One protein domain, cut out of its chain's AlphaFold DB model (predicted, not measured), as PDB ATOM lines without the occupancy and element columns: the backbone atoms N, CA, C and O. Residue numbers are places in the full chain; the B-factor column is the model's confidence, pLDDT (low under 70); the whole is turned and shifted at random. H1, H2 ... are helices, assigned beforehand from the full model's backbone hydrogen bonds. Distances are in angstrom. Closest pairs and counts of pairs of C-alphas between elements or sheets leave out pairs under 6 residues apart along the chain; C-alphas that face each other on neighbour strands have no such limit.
ATOM      1  N   GLN A   9     174.678 163.544 136.573       91.19
ATOM      2  CA  GLN A   9     174.241 162.644 135.501       91.19
ATOM      3  C   GLN A   9     174.027 163.394 134.184       91.19
ATOM      4  O   GLN A   9     174.471 162.931 133.134       91.19
ATOM      5  N   ASN A  10     173.390 164.568 134.227       92.12
ATOM      6  CA  ASN A  10     173.185 165.375 133.029       92.12
ATOM      7  C   ASN A  10     174.510 165.918 132.489       92.12
ATOM      8  O   ASN A  10     174.727 165.839 131.281       92.12
ATOM      9  N   LEU A  11     175.428 166.357 133.357       94.00
ATOM     10  CA  LEU A  11     176.772 166.747 132.930       94.00
ATOM     11  C   LEU A  11     177.521 165.574 132.275       94.00
ATOM     12  O   LEU A  11     178.074 165.731 131.187       94.00
ATOM     13  N   HIS A  12     177.469 164.374 132.863       94.81
ATOM     14  CA  HIS A  12     178.063 163.173 132.273       94.81
ATOM     15  C   HIS A  12     177.489 162.875 130.875       94.81
ATOM     16  O   HIS A  12     178.239 162.572 129.941       94.81
ATOM     17  N   ILE A  13     176.166 162.978 130.693       95.00
ATOM     18  CA  ILE A  13     175.530 162.793 129.378       95.00
ATOM     19  C   ILE A  13     176.027 163.856 128.394       95.00
ATOM     20  O   ILE A  13     176.429 163.506 127.288       95.00
ATOM     21  N   LEU A  14     176.046 165.135 128.781       95.12
ATOM     22  CA  LEU A  14     176.480 166.225 127.903       95.12
ATOM     23  C   LEU A  14     177.932 166.063 127.452       95.12
ATOM     24  O   LEU A  14     178.218 166.215 126.264       95.12
ATOM     25  N   ILE A  15     178.836 165.691 128.360       95.50
ATOM     26  CA  ILE A  15     180.236 165.444 128.000       95.50
ATOM     27  C   ILE A  15     180.345 164.215 127.089       95.50
ATOM     28  O   ILE A  15     181.077 164.255 126.105       95.50
ATOM     29  N   THR A  16     179.574 163.151 127.340       95.81
ATOM     30  CA  THR A  16     179.539 161.969 126.458       95.81
ATOM     31  C   THR A  16     179.082 162.338 125.042       95.81
ATOM     32  O   THR A  16     179.708 161.929 124.062       95.81
ATOM     33  N   LEU A  17     178.032 163.154 124.917       95.62
ATOM     34  CA  LEU A  17     177.552 163.650 123.624       95.62
ATOM     35  C   LEU A  17     178.602 164.528 122.928       95.62
ATOM     36  O   LEU A  17     178.794 164.408 121.718       95.62
ATOM     37  N   ALA A  18     179.322 165.368 123.679       95.06
ATOM     38  CA  ALA A  18     180.414 166.179 123.147       95.06
ATOM     39  C   ALA A  18     181.584 165.310 122.643       95.06
ATOM     40  O   ALA A  18     182.079 165.530 121.538       95.06
ATOM     41  N   VAL A  19     181.976 164.265 123.386       95.50
ATOM     42  CA  VAL A  19     183.003 163.290 122.957       95.50
ATOM     43  C   VAL A  19     182.607 162.606 121.647       95.50
ATOM     44  O   VAL A  19     183.441 162.456 120.752       95.50
ATOM     45  N   ASN A  20     181.333 162.233 121.515       94.44
ATOM     46  CA  ASN A  20     180.790 161.597 120.312       94.44
ATOM     47  C   ASN A  20     180.527 162.583 119.161       94.44
ATOM     48  O   ASN A  20     180.141 162.157 118.076       94.44
ATOM     49  N   GLN A  21     180.780 163.883 119.362       91.69
ATOM     50  CA  GLN A  21     180.522 164.958 118.395       91.69
ATOM     51  C   GLN A  21     179.036 165.111 118.025       91.69
ATOM     52  O   GLN A  21     178.703 165.629 116.960       91.69
ATOM     53  N   GLU A  22     178.142 164.681 118.914       93.88
ATOM     54  CA  GLU A  22     176.686 164.816 118.787       93.88
ATOM     55  C   GLU A  22     176.172 166.131 119.404       93.88
ATOM     56  O   GLU A  22     175.032 166.532 119.172       93.88
ATOM     57  N   LEU A  23     177.023 166.813 120.174       93.62
ATOM     58  CA  LEU A  23     176.769 168.098 120.818       93.62
ATOM     59  C   LEU A  23     177.966 169.030 120.580       93.62
ATOM     60  O   LEU A  23     179.115 168.596 120.698       93.62
ATOM     61  N   SER A  24     177.719 170.306 120.256       95.69
ATOM     62  CA  SER A  24     178.813 171.280 120.150       95.69
ATOM     63  C   SER A  24     179.477 171.457 121.516       95.69
ATOM     64  O   SER A  24     178.807 171.469 122.552       95.69
ATOM     65  N   HIS A  25     180.800 171.617 121.532       95.56
ATOM     66  CA  HIS A  25     181.518 171.844 122.788       95.56
ATOM     67  C   HIS A  25     181.062 173.165 123.432       95.56
ATOM     68  O   HIS A  25     180.982 173.257 124.652       95.56
ATOM     69  N   LYS A  26     180.650 174.144 122.616       95.81
ATOM     70  CA  LYS A  26     180.029 175.387 123.078       95.81
ATOM     71  C   LYS A  26     178.721 175.152 123.836       95.81
ATOM     72  O   LYS A  26     178.537 175.747 124.886       95.81
ATOM     73  N   THR A  27     177.856 174.245 123.371       95.56
ATOM     74  CA  THR A  27     176.605 173.911 124.081       95.56
ATOM     75  C   THR A  27     176.883 173.302 125.459       95.56
ATOM     76  O   THR A  27     176.169 173.593 126.415       95.56
ATOM     77  N   LEU A  28     177.919 172.461 125.577       95.94
ATOM     78  CA  LEU A  28     178.354 171.915 126.869       95.94
ATOM     79  C   LEU A  28     178.799 173.039 127.815       95.94
ATOM     80  O   LEU A  28     178.392 173.060 128.975       95.94
ATOM     81  N   VAL A  29     179.614 173.967 127.314       96.25
ATOM     82  CA  VAL A  29     180.103 175.111 128.095       96.25
ATOM     83  C   VAL A  29     178.951 176.025 128.502       96.25
ATOM     84  O   VAL A  29     178.863 176.387 129.666       96.25
ATOM     85  N   ASP A  30     178.012 176.316 127.602       95.56
ATOM     86  CA  ASP A  30     176.835 177.140 127.908       95.56
ATOM     87  C   ASP A  30     175.973 176.537 129.014       95.56
ATOM     88  O   ASP A  30     175.462 177.259 129.868       95.56
ATOM     89  N   TRP A  31     175.843 175.209 129.037       95.00
ATOM     90  CA  TRP A  31     175.159 174.525 130.128       95.00
ATOM     91  C   TRP A  31     175.898 174.693 131.461       95.00
ATOM     92  O   TRP A  31     175.258 174.945 132.480       95.00
ATOM     93  N   CYS A  32     177.233 174.593 131.458       94.56
ATOM     94  CA  CYS A  32     178.053 174.799 132.658       94.56
ATOM     95  C   CYS A  32     177.981 176.252 133.145       94.56
ATOM     96  O   CYS A  32     177.783 176.484 134.332       94.56
ATOM     97  N   SER A  33     178.067 177.217 132.230       93.88
ATOM     98  CA  SER A  33     177.975 178.647 132.527       93.88
ATOM     99  C   SER A  33     176.615 179.009 133.134       93.88
ATOM    100  O   SER A  33     176.540 179.683 134.161       93.88
ATOM    101  N   LEU A  34     175.528 178.475 132.559       92.44
ATOM    102  CA  LEU A  34     174.180 178.655 133.095       92.44
ATOM    103  C   LEU A  34     174.032 178.027 134.488       92.44
ATOM    104  O   LEU A  34     173.471 178.654 135.379       92.44
ATOM    105  N   TYR A  35     174.571 176.822 134.694       90.88
ATOM    106  CA  TYR A  35     174.576 176.169 136.002       90.88
ATOM    107  C   TYR A  35     175.298 176.999 137.067       90.88
ATOM    108  O   TYR A  35     174.767 177.191 138.159       90.88
ATOM    109  N   ILE A  36     176.493 177.509 136.756       90.31
ATOM    110  CA  ILE A  36     177.263 178.359 137.673       90.31
ATOM    111  C   ILE A  36     176.446 179.601 138.031       90.31
ATOM    112  O   ILE A  36     176.314 179.926 139.204       90.31
ATOM    113  N   HIS A  37     175.847 180.254 137.032       88.50
ATOM    114  CA  HIS A  37     175.037 181.448 137.247       88.50
ATOM    115  C   HIS A  37     173.801 181.186 138.123       88.50
ATOM    116  O   HIS A  37     173.502 181.982 139.008       88.50
ATOM    117  N   GLU A  38     173.094 180.076 137.901       86.25
ATOM    118  CA  GLU A  38     171.874 179.733 138.645       86.25
ATOM    119  C   GLU A  38     172.150 179.160 140.047       86.25
ATOM    120  O   GLU A  38     171.257 179.167 140.892       86.25
ATOM    121  N   THR A  39     173.368 178.677 140.321       80.94
ATOM    122  CA  THR A  39     173.738 178.077 141.619       80.94
ATOM    123  C   THR A  39     174.651 178.944 142.491       80.94
ATOM    124  O   THR A  39     175.028 178.528 143.590       80.94
ATOM    125  N   ASP A  40     174.960 180.167 142.051       68.81
ATOM    126  CA  ASP A  40     175.695 181.171 142.838       68.81
ATOM    127  C   ASP A  40     174.876 181.665 144.058       68.81
ATOM    128  O   ASP A  40     175.415 182.179 145.039       68.81
ATOM    129  N   GLU A  41     173.558 181.424 144.067       56.31
ATOM    130  CA  GLU A  41     172.667 181.735 145.188       56.31
ATOM    131  C   GLU A  41     172.574 180.585 146.205       56.31
ATOM    132  O   GLU A  41     171.597 179.849 146.252       56.31
ATOM    133  N   GLY A  42     173.590 180.473 147.066       55.47
ATOM    134  CA  GLY A  42     173.460 179.944 148.429       55.47
ATOM    135  C   GLY A  42     173.021 178.479 148.584       55.47
ATOM    136  O   GLY A  42     171.841 178.156 148.533       55.47
ATOM    137  N   ASP A  43     173.978 177.642 148.990       56.00
ATOM    138  CA  ASP A  43     173.812 176.244 149.434       56.00
ATOM    139  C   ASP A  43     173.950 175.199 148.317       56.00
ATOM    140  O   ASP A  43     173.035 174.477 147.918       56.00
ATOM    141  N   ASN A  44     175.171 175.123 147.795       57.91
ATOM    142  CA  ASN A  44     175.492 174.281 146.662       57.91
ATOM    143  C   ASN A  44     175.791 172.841 147.132       57.91
ATOM    144  O   ASN A  44     176.919 172.485 147.476       57.91
ATOM    145  N   GLN A  45     174.744 172.012 147.191       64.50
ATOM    146  CA  GLN A  45     174.776 170.646 147.743       64.50
ATOM    147  C   GLN A  45     175.663 169.665 146.948       64.50
ATOM    148  O   GLN A  45     175.983 168.587 147.450       64.50
ATOM    149  N   ASN A  46     176.083 170.015 145.725       79.38
ATOM    150  CA  ASN A  46     176.877 169.149 144.851       79.38
ATOM    151  C   ASN A  46     178.216 169.798 144.459       79.38
ATOM    152  O   ASN A  46     178.405 170.259 143.335       79.38
ATOM    153  N   LEU A  47     179.157 169.805 145.409       84.31
ATOM    154  CA  LEU A  47     180.506 170.367 145.245       84.31
ATOM    155  C   LEU A  47     181.237 169.827 144.008       84.31
ATOM    156  O   LEU A  47     181.866 170.595 143.291       84.31
ATOM    157  N   LEU A  48     181.105 168.529 143.715       86.75
ATOM    158  CA  LEU A  48     181.752 167.925 142.549       86.75
ATOM    159  C   LEU A  48     181.211 168.501 141.233       86.75
ATOM    160  O   LEU A  48     181.989 168.788 140.327       86.75
ATOM    161  N   LEU A  49     179.890 168.678 141.123       89.75
ATOM    162  CA  LEU A  49     179.276 169.285 139.942       89.75
ATOM    163  C   LEU A  49     179.729 170.740 139.761       89.75
ATOM    164  O   LEU A  49     180.045 171.126 138.640       89.75
ATOM    165  N   ASN A  50     179.830 171.509 140.851       90.00
ATOM    166  CA  ASN A  50     180.356 172.881 140.822       90.00
ATOM    167  C   ASN A  50     181.782 172.940 140.322       90.00
ATOM    168  O   ASN A  50     182.053 173.635 139.347       90.00
ATOM    169  N   ASP A  51     182.670 172.178 140.953       91.06
ATOM    170  CA  ASP A  51     184.084 172.181 140.602       91.06
ATOM    171  C   ASP A  51     184.273 171.810 139.127       91.06
ATOM    172  O   ASP A  51     185.095 172.403 138.432       91.06
ATOM    173  N   LYS A  52     183.478 170.857 138.619       93.62
ATOM    174  CA  LYS A  52     183.535 170.446 137.213       93.62
ATOM    175  C   LYS A  52     182.958 171.479 136.260       93.62
ATOM    176  O   LYS A  52     183.579 171.727 135.231       93.62
ATOM    177  N   ALA A  53     181.815 172.077 136.574       93.75
ATOM    178  CA  ALA A  53     181.233 173.117 135.733       93.75
ATOM    179  C   ALA A  53     182.166 174.333 135.634       93.75
ATOM    180  O   ALA A  53     182.414 174.813 134.529       93.75
ATOM    181  N   ILE A  54     182.736 174.769 136.764       94.00
ATOM    182  CA  ILE A  54     183.686 175.888 136.834       94.00
ATOM    183  C   ILE A  54     184.963 175.570 136.054       94.00
ATOM    184  O   ILE A  54     185.433 176.414 135.295       94.00
ATOM    185  N   ASP A  55     185.521 174.364 136.202       95.56
ATOM    186  CA  ASP A  55     186.703 173.957 135.434       95.56
ATOM    187  C   ASP A  55     186.410 173.962 133.926       95.56
ATOM    188  O   ASP A  55     187.178 174.533 133.160       95.56
ATOM    189  N   ILE A  56     185.276 173.407 133.483       96.25
ATOM    190  CA  ILE A  56     184.896 173.393 132.060       96.25
ATOM    191  C   ILE A  56     184.765 174.815 131.495       96.25
ATOM    192  O   ILE A  56     185.323 175.098 130.432       96.25
ATOM    193  N   ASP A  57     184.057 175.701 132.200       96.31
ATOM    194  CA  ASP A  57     183.860 177.102 131.804       96.31
ATOM    195  C   ASP A  57     185.202 177.858 131.735       96.31
ATOM    196  O   ASP A  57     185.546 178.453 130.711       96.31
ATOM    197  N   ALA A  58     186.045 177.712 132.761       96.06
ATOM    198  CA  ALA A  58     187.358 178.346 132.807       96.06
ATOM    199  C   ALA A  58     188.313 177.826 131.716       96.06
ATOM    200  O   ALA A  58     189.008 178.617 131.074       96.06
ATOM    201  N   GLN A  59     188.361 176.510 131.476       97.06
ATOM    202  CA  GLN A  59     189.216 175.931 130.433       97.06
ATOM    203  C   GLN A  59     188.784 176.362 129.031       97.06
ATOM    204  O   GLN A  59     189.633 176.511 128.152       97.06
ATOM    205  N   TRP A  60     187.486 176.575 128.805       96.75
ATOM    206  CA  TRP A  60     186.993 177.102 127.538       96.75
ATOM    207  C   TRP A  60     187.515 178.517 127.273       96.75
ATOM    208  O   TRP A  60     188.126 178.757 126.229       96.75
ATOM    209  N   GLU A  61     187.366 179.428 128.234       95.69
ATOM    210  CA  GLU A  61     187.858 180.806 128.112       95.69
ATOM    211  C   GLU A  61     189.387 180.863 127.964       95.69
ATOM    212  O   GLU A  61     189.927 181.589 127.118       95.69
ATOM    213  N   LEU A  62     190.114 180.036 128.725       96.88
ATOM    214  CA  LEU A  62     191.565 179.892 128.582       96.88
ATOM    215  C   LEU A  62     191.952 179.353 127.203       96.88
ATOM    216  O   LEU A  62     192.918 179.827 126.605       96.88
ATOM    217  N   PHE A  63     191.224 178.378 126.667       96.81
ATOM    218  CA  PHE A  63     191.501 177.850 125.336       96.81
ATOM    219  C   PHE A  63     191.282 178.913 124.258       96.81
ATOM    220  O   PHE A  63     192.149 179.099 123.400       96.81
ATOM    221  N   LEU A  64     190.157 179.630 124.310       95.88
ATOM    222  CA  LEU A  64     189.833 180.665 123.331       95.88
ATOM    223  C   LEU A  64     190.855 181.802 123.346       95.88
ATOM    224  O   LEU A  64     191.379 182.157 122.292       95.88
ATOM    225  N   SER A  65     191.176 182.324 124.532       95.25
ATOM    226  CA  SER A  65     192.123 183.434 124.700       95.25
ATOM    227  C   SER A  65     193.556 183.087 124.286       95.25
ATOM    228  O   SER A  65     194.284 183.963 123.823       95.25
ATOM    229  N   ASN A  66     193.961 181.819 124.415       96.19
ATOM    230  CA  ASN A  66     195.287 181.361 123.993       96.19
ATOM    231  C   ASN A  66     195.361 180.956 122.513       96.19
ATOM    232  O   ASN A  66     196.456 180.913 121.953       96.19
ATOM    233  N   THR A  67     194.229 180.628 121.883       96.38
ATOM    234  CA  THR A  67     194.197 180.102 120.505       96.38
ATOM    235  C   THR A  67     193.845 181.172 119.480       96.38
ATOM    236  O   THR A  67     194.366 181.144 118.366       96.38
ATOM    237  N   PHE A  68     192.970 182.111 119.841       95.62
ATOM    238  CA  PHE A  68     192.413 183.093 118.920       95.62
ATOM    239  C   PHE A  68     192.676 184.511 119.407       95.62
ATOM    240  O   PHE A  68     192.640 184.821 120.596       95.62
ATOM    241  N   THR A  69     192.889 185.411 118.458       94.12
ATOM    242  CA  THR A  69     192.915 186.842 118.730       94.12
ATOM    243  C   THR A  69     191.502 187.379 118.967       94.12
ATOM    244  O   THR A  69     190.508 186.818 118.502       94.12
ATOM    245  N   LEU A  70     191.401 188.539 119.622       90.88
ATOM    246  CA  LEU A  70     190.117 189.216 119.837       90.88
ATOM    247  C   LEU A  70     189.353 189.467 118.523       90.88
ATOM    248  O   LEU A  70     188.134 189.323 118.483       90.88
ATOM    249  N   SER A  71     190.063 189.825 117.447       93.00
ATOM    250  CA  SER A  71     189.439 190.073 116.141       93.00
ATOM    251  C   SER A  71     188.851 188.801 115.529       93.00
ATOM    252  O   SER A  71     187.823 188.869 114.862       93.00
ATOM    253  N   GLU A  72     189.490 187.650 115.733       93.06
ATOM    254  CA  GLU A  72     188.976 186.369 115.249       93.06
ATOM    255  C   GLU A  72     187.737 185.964 116.047       93.06
ATOM    256  O   GLU A  72     186.703 185.667 115.450       93.06
ATOM    257  N   LEU A  73     187.784 186.067 117.380       91.50
ATOM    258  CA  LEU A  73     186.658 185.729 118.262       91.50
ATOM    259  C   LEU A  73     185.368 186.498 117.935       91.50
ATOM    260  O   LEU A  73     184.282 185.953 118.097       91.50
ATOM    261  N   GLN A  74     185.465 187.727 117.421       90.62
ATOM    262  CA  GLN A  74     184.301 188.520 117.002       90.62
ATOM    263  C   GLN A  74     183.591 187.986 115.748       90.62
ATOM    264  O   GLN A  74     182.449 188.360 115.486       90.62
ATOM    265  N   THR A  75     184.262 187.152 114.952       92.81
ATOM    266  CA  THR A  75     183.748 186.666 113.658       92.81
ATOM    267  C   THR A  75     183.595 185.148 113.595       92.81
ATOM    268  O   THR A  75     182.908 184.636 112.709       92.81
ATOM    269  N   LEU A  76     184.215 184.422 114.527       93.12
ATOM    270  CA  LEU A  76     184.171 182.969 114.588       93.12
ATOM    271  C   LEU A  76     182.796 182.458 115.014       93.12
ATOM    272  O   LEU A  76     182.167 182.958 115.945       93.12
ATOM    273  N   ASN A  77     182.371 181.372 114.373       93.62
ATOM    274  CA  ASN A  77     181.264 180.578 114.878       93.62
ATOM    275  C   ASN A  77     181.773 179.646 115.989       93.62
ATOM    276  O   ASN A  77     182.408 178.627 115.707       93.62
ATOM    277  N   LEU A  78     181.481 179.999 117.243       92.44
ATOM    278  CA  LEU A  78     181.936 179.265 118.425       92.44
ATOM    279  C   LEU A  78     181.415 177.819 118.482       92.44
ATOM    280  O   LEU A  78     182.094 176.962 119.042       92.44
ATOM    281  N   ASP A  79     180.276 177.508 117.851       93.62
ATOM    282  CA  ASP A  79     179.743 176.137 117.793       93.62
ATOM    283  C   ASP A  79     180.628 175.168 117.001       93.62
ATOM    284  O   ASP A  79     180.526 173.952 117.165       93.62
ATOM    285  N   LEU A  80     181.504 175.692 116.139       93.31
ATOM    286  CA  LEU A  80     182.428 174.889 115.340       93.31
ATOM    287  C   LEU A  80     183.765 174.642 116.046       93.31
ATOM    288  O   LEU A  80     184.562 173.824 115.578       93.31
ATOM    289  N   ILE A  81     184.029 175.336 117.155       94.31
ATOM    290  CA  ILE A  81     185.287 175.218 117.888       94.31
ATOM    291  C   ILE A  81     185.286 173.926 118.705       94.31
ATOM    292  O   ILE A  81     184.351 173.620 119.446       94.31
ATOM    293  N   LYS A  82     186.382 173.173 118.583       94.38
ATOM    294  CA  LYS A  82     186.604 171.929 119.317       94.38
ATOM    295  C   LYS A  82     187.790 172.082 120.262       94.38
ATOM    296  O   LYS A  82     188.930 172.145 119.813       94.38
ATOM    297  N   ILE A  83     187.513 172.091 121.564       94.19
ATOM    298  CA  ILE A  83     188.539 171.867 122.596       94.19
ATOM    299  C   ILE A  83     189.138 170.449 122.496       94.19
ATOM    300  O   ILE A  83     188.502 169.555 121.920       94.19
ATOM    301  N   PRO A  84     190.342 170.213 123.052       95.62
ATOM    302  CA  PRO A  84     190.976 168.901 123.045       95.62
ATOM    303  C   PRO A  84     190.067 167.801 123.609       95.62
ATOM    304  O   PRO A  84     189.622 167.866 124.751       95.62
ATOM    305  N   VAL A  85     189.846 166.737 122.829       92.62
ATOM    306  CA  VAL A  85     188.985 165.605 123.233       92.62
ATOM    307  C   VAL A  85     189.492 164.920 124.505       92.62
ATOM    308  O   VAL A  85     188.704 164.350 125.254       92.62
ATOM    309  N   GLN A  86     190.799 164.984 124.777       94.88
ATOM    310  CA  GLN A  86     191.362 164.430 126.004       94.88
ATOM    311  C   GLN A  86     190.788 165.107 127.255       94.88
ATOM    312  O   GLN A  86     190.494 164.408 128.213       94.88
ATOM    313  N   TRP A  87     190.524 166.419 127.225       95.00
ATOM    314  CA  TRP A  87     189.922 167.124 128.362       95.00
ATOM    315  C   TRP A  87     188.525 166.590 128.676       95.00
ATOM    316  O   TRP A  87     188.217 166.308 129.827       95.00
ATOM    317  N   LEU A  88     187.716 166.348 127.638       94.62
ATOM    318  CA  LEU A  88     186.387 165.754 127.792       94.62
ATOM    319  C   LEU A  88     186.455 164.364 128.443       94.62
ATOM    320  O   LEU A  88     185.666 164.057 129.332       94.62
ATOM    321  N   LYS A  89     187.416 163.529 128.030       93.69
ATOM    322  CA  LYS A  89     187.629 162.204 128.632       93.69
ATOM    323  C   LYS A  89     188.082 162.310 130.087       93.69
ATOM    324  O   LYS A  89     187.529 161.625 130.938       93.69
ATOM    325  N   ASP A  90     189.019 163.208 130.374       95.00
ATOM    326  CA  ASP A  90     189.529 163.429 131.727       95.00
ATOM    327  C   ASP A  90     188.435 163.960 132.670       95.00
ATOM    328  O   ASP A  90     188.447 163.664 133.866       95.00
ATOM    329  N   TRP A  91     187.485 164.748 132.158       94.31
ATOM    330  CA  TRP A  91     186.320 165.181 132.926       94.31
ATOM    331  C   TRP A  91     185.355 164.027 133.200       94.31
ATOM    332  O   TRP A  91     184.919 163.905 134.341       94.31
ATOM    333  N   LEU A  92     185.081 163.158 132.216       92.62
ATOM    334  CA  LEU A  92     184.255 161.956 132.412       92.62
ATOM    335  C   LEU A  92     184.845 161.002 133.453       92.62
ATOM    336  O   LEU A  92     184.106 160.459 134.263       92.62
ATOM    337  N   GLU A  93     186.164 160.807 133.458       91.81
ATOM    338  CA  GLU A  93     186.830 159.923 134.428       91.81
ATOM    339  C   GLU A  93     186.776 160.449 135.871       91.81
ATOM    340  O   GLU A  93     186.950 159.683 136.817       91.81
ATOM    341  N   LYS A  94     186.566 161.758 136.048       86.75
ATOM    342  CA  LYS A  94     186.575 162.442 137.350       86.75
ATOM    343  C   LYS A  94     185.177 162.872 137.809       86.75
ATOM    344  O   LYS A  94     185.094 163.696 138.723       86.75
TER     345      LYS A  94
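Overview. This is residues 9 to 94 of the 95 residues of an uncharacterized protein of Bacillus sp. SGD-V-76 (UniProt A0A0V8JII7). Four helices, H1, H2, H3 and H5, stand round a four-sided bundle, each running opposite to the next, with H2 crossing H3 steeply. Little H4 sits beyond the end of H3, and residues 41 to 47 stick out at the other end. The printed part has 86 residues with five named helices, H1 to H5, and no named strand: all helix, compact, radius of gyration of the C-alphas 13.2 A, spans 39 by 28 by 18 A.

Along the chain. H1, residues 9 to 19, begins at C-alpha 9 (174.241, 162.644, 135.501). H2 is residues 25 to 39, 21.3 A; H3, 47 to 67, 29.9 A; H4, 70 to 73. H5, 85 to 93, ends at C-alpha 93 (186.830, 159.923, 134.428).

Arrangement. H1 and H2, a helical hairpin, touch through residues 25 to 28 of H2 alone (C-alphas of Ala 18 and His 25 closest, 5.8 A). H2 touches H3 at a steep tilt of 48 degrees, C-alphas of Cys 32 and Ala 53 closest, 4.7 A. H5 touches H1, C-alphas of Ile 15 and Leu 88 closest, 6.2 A. In H1, H2, H3 and H5 every O i to N i+4 pair is within hydrogen-bond range; H4 is too short for one.

Size, cuts and confidence. The printed part has no cut. The link H4 to H5 is long. Residues 40 to 45 have pLDDT under 70.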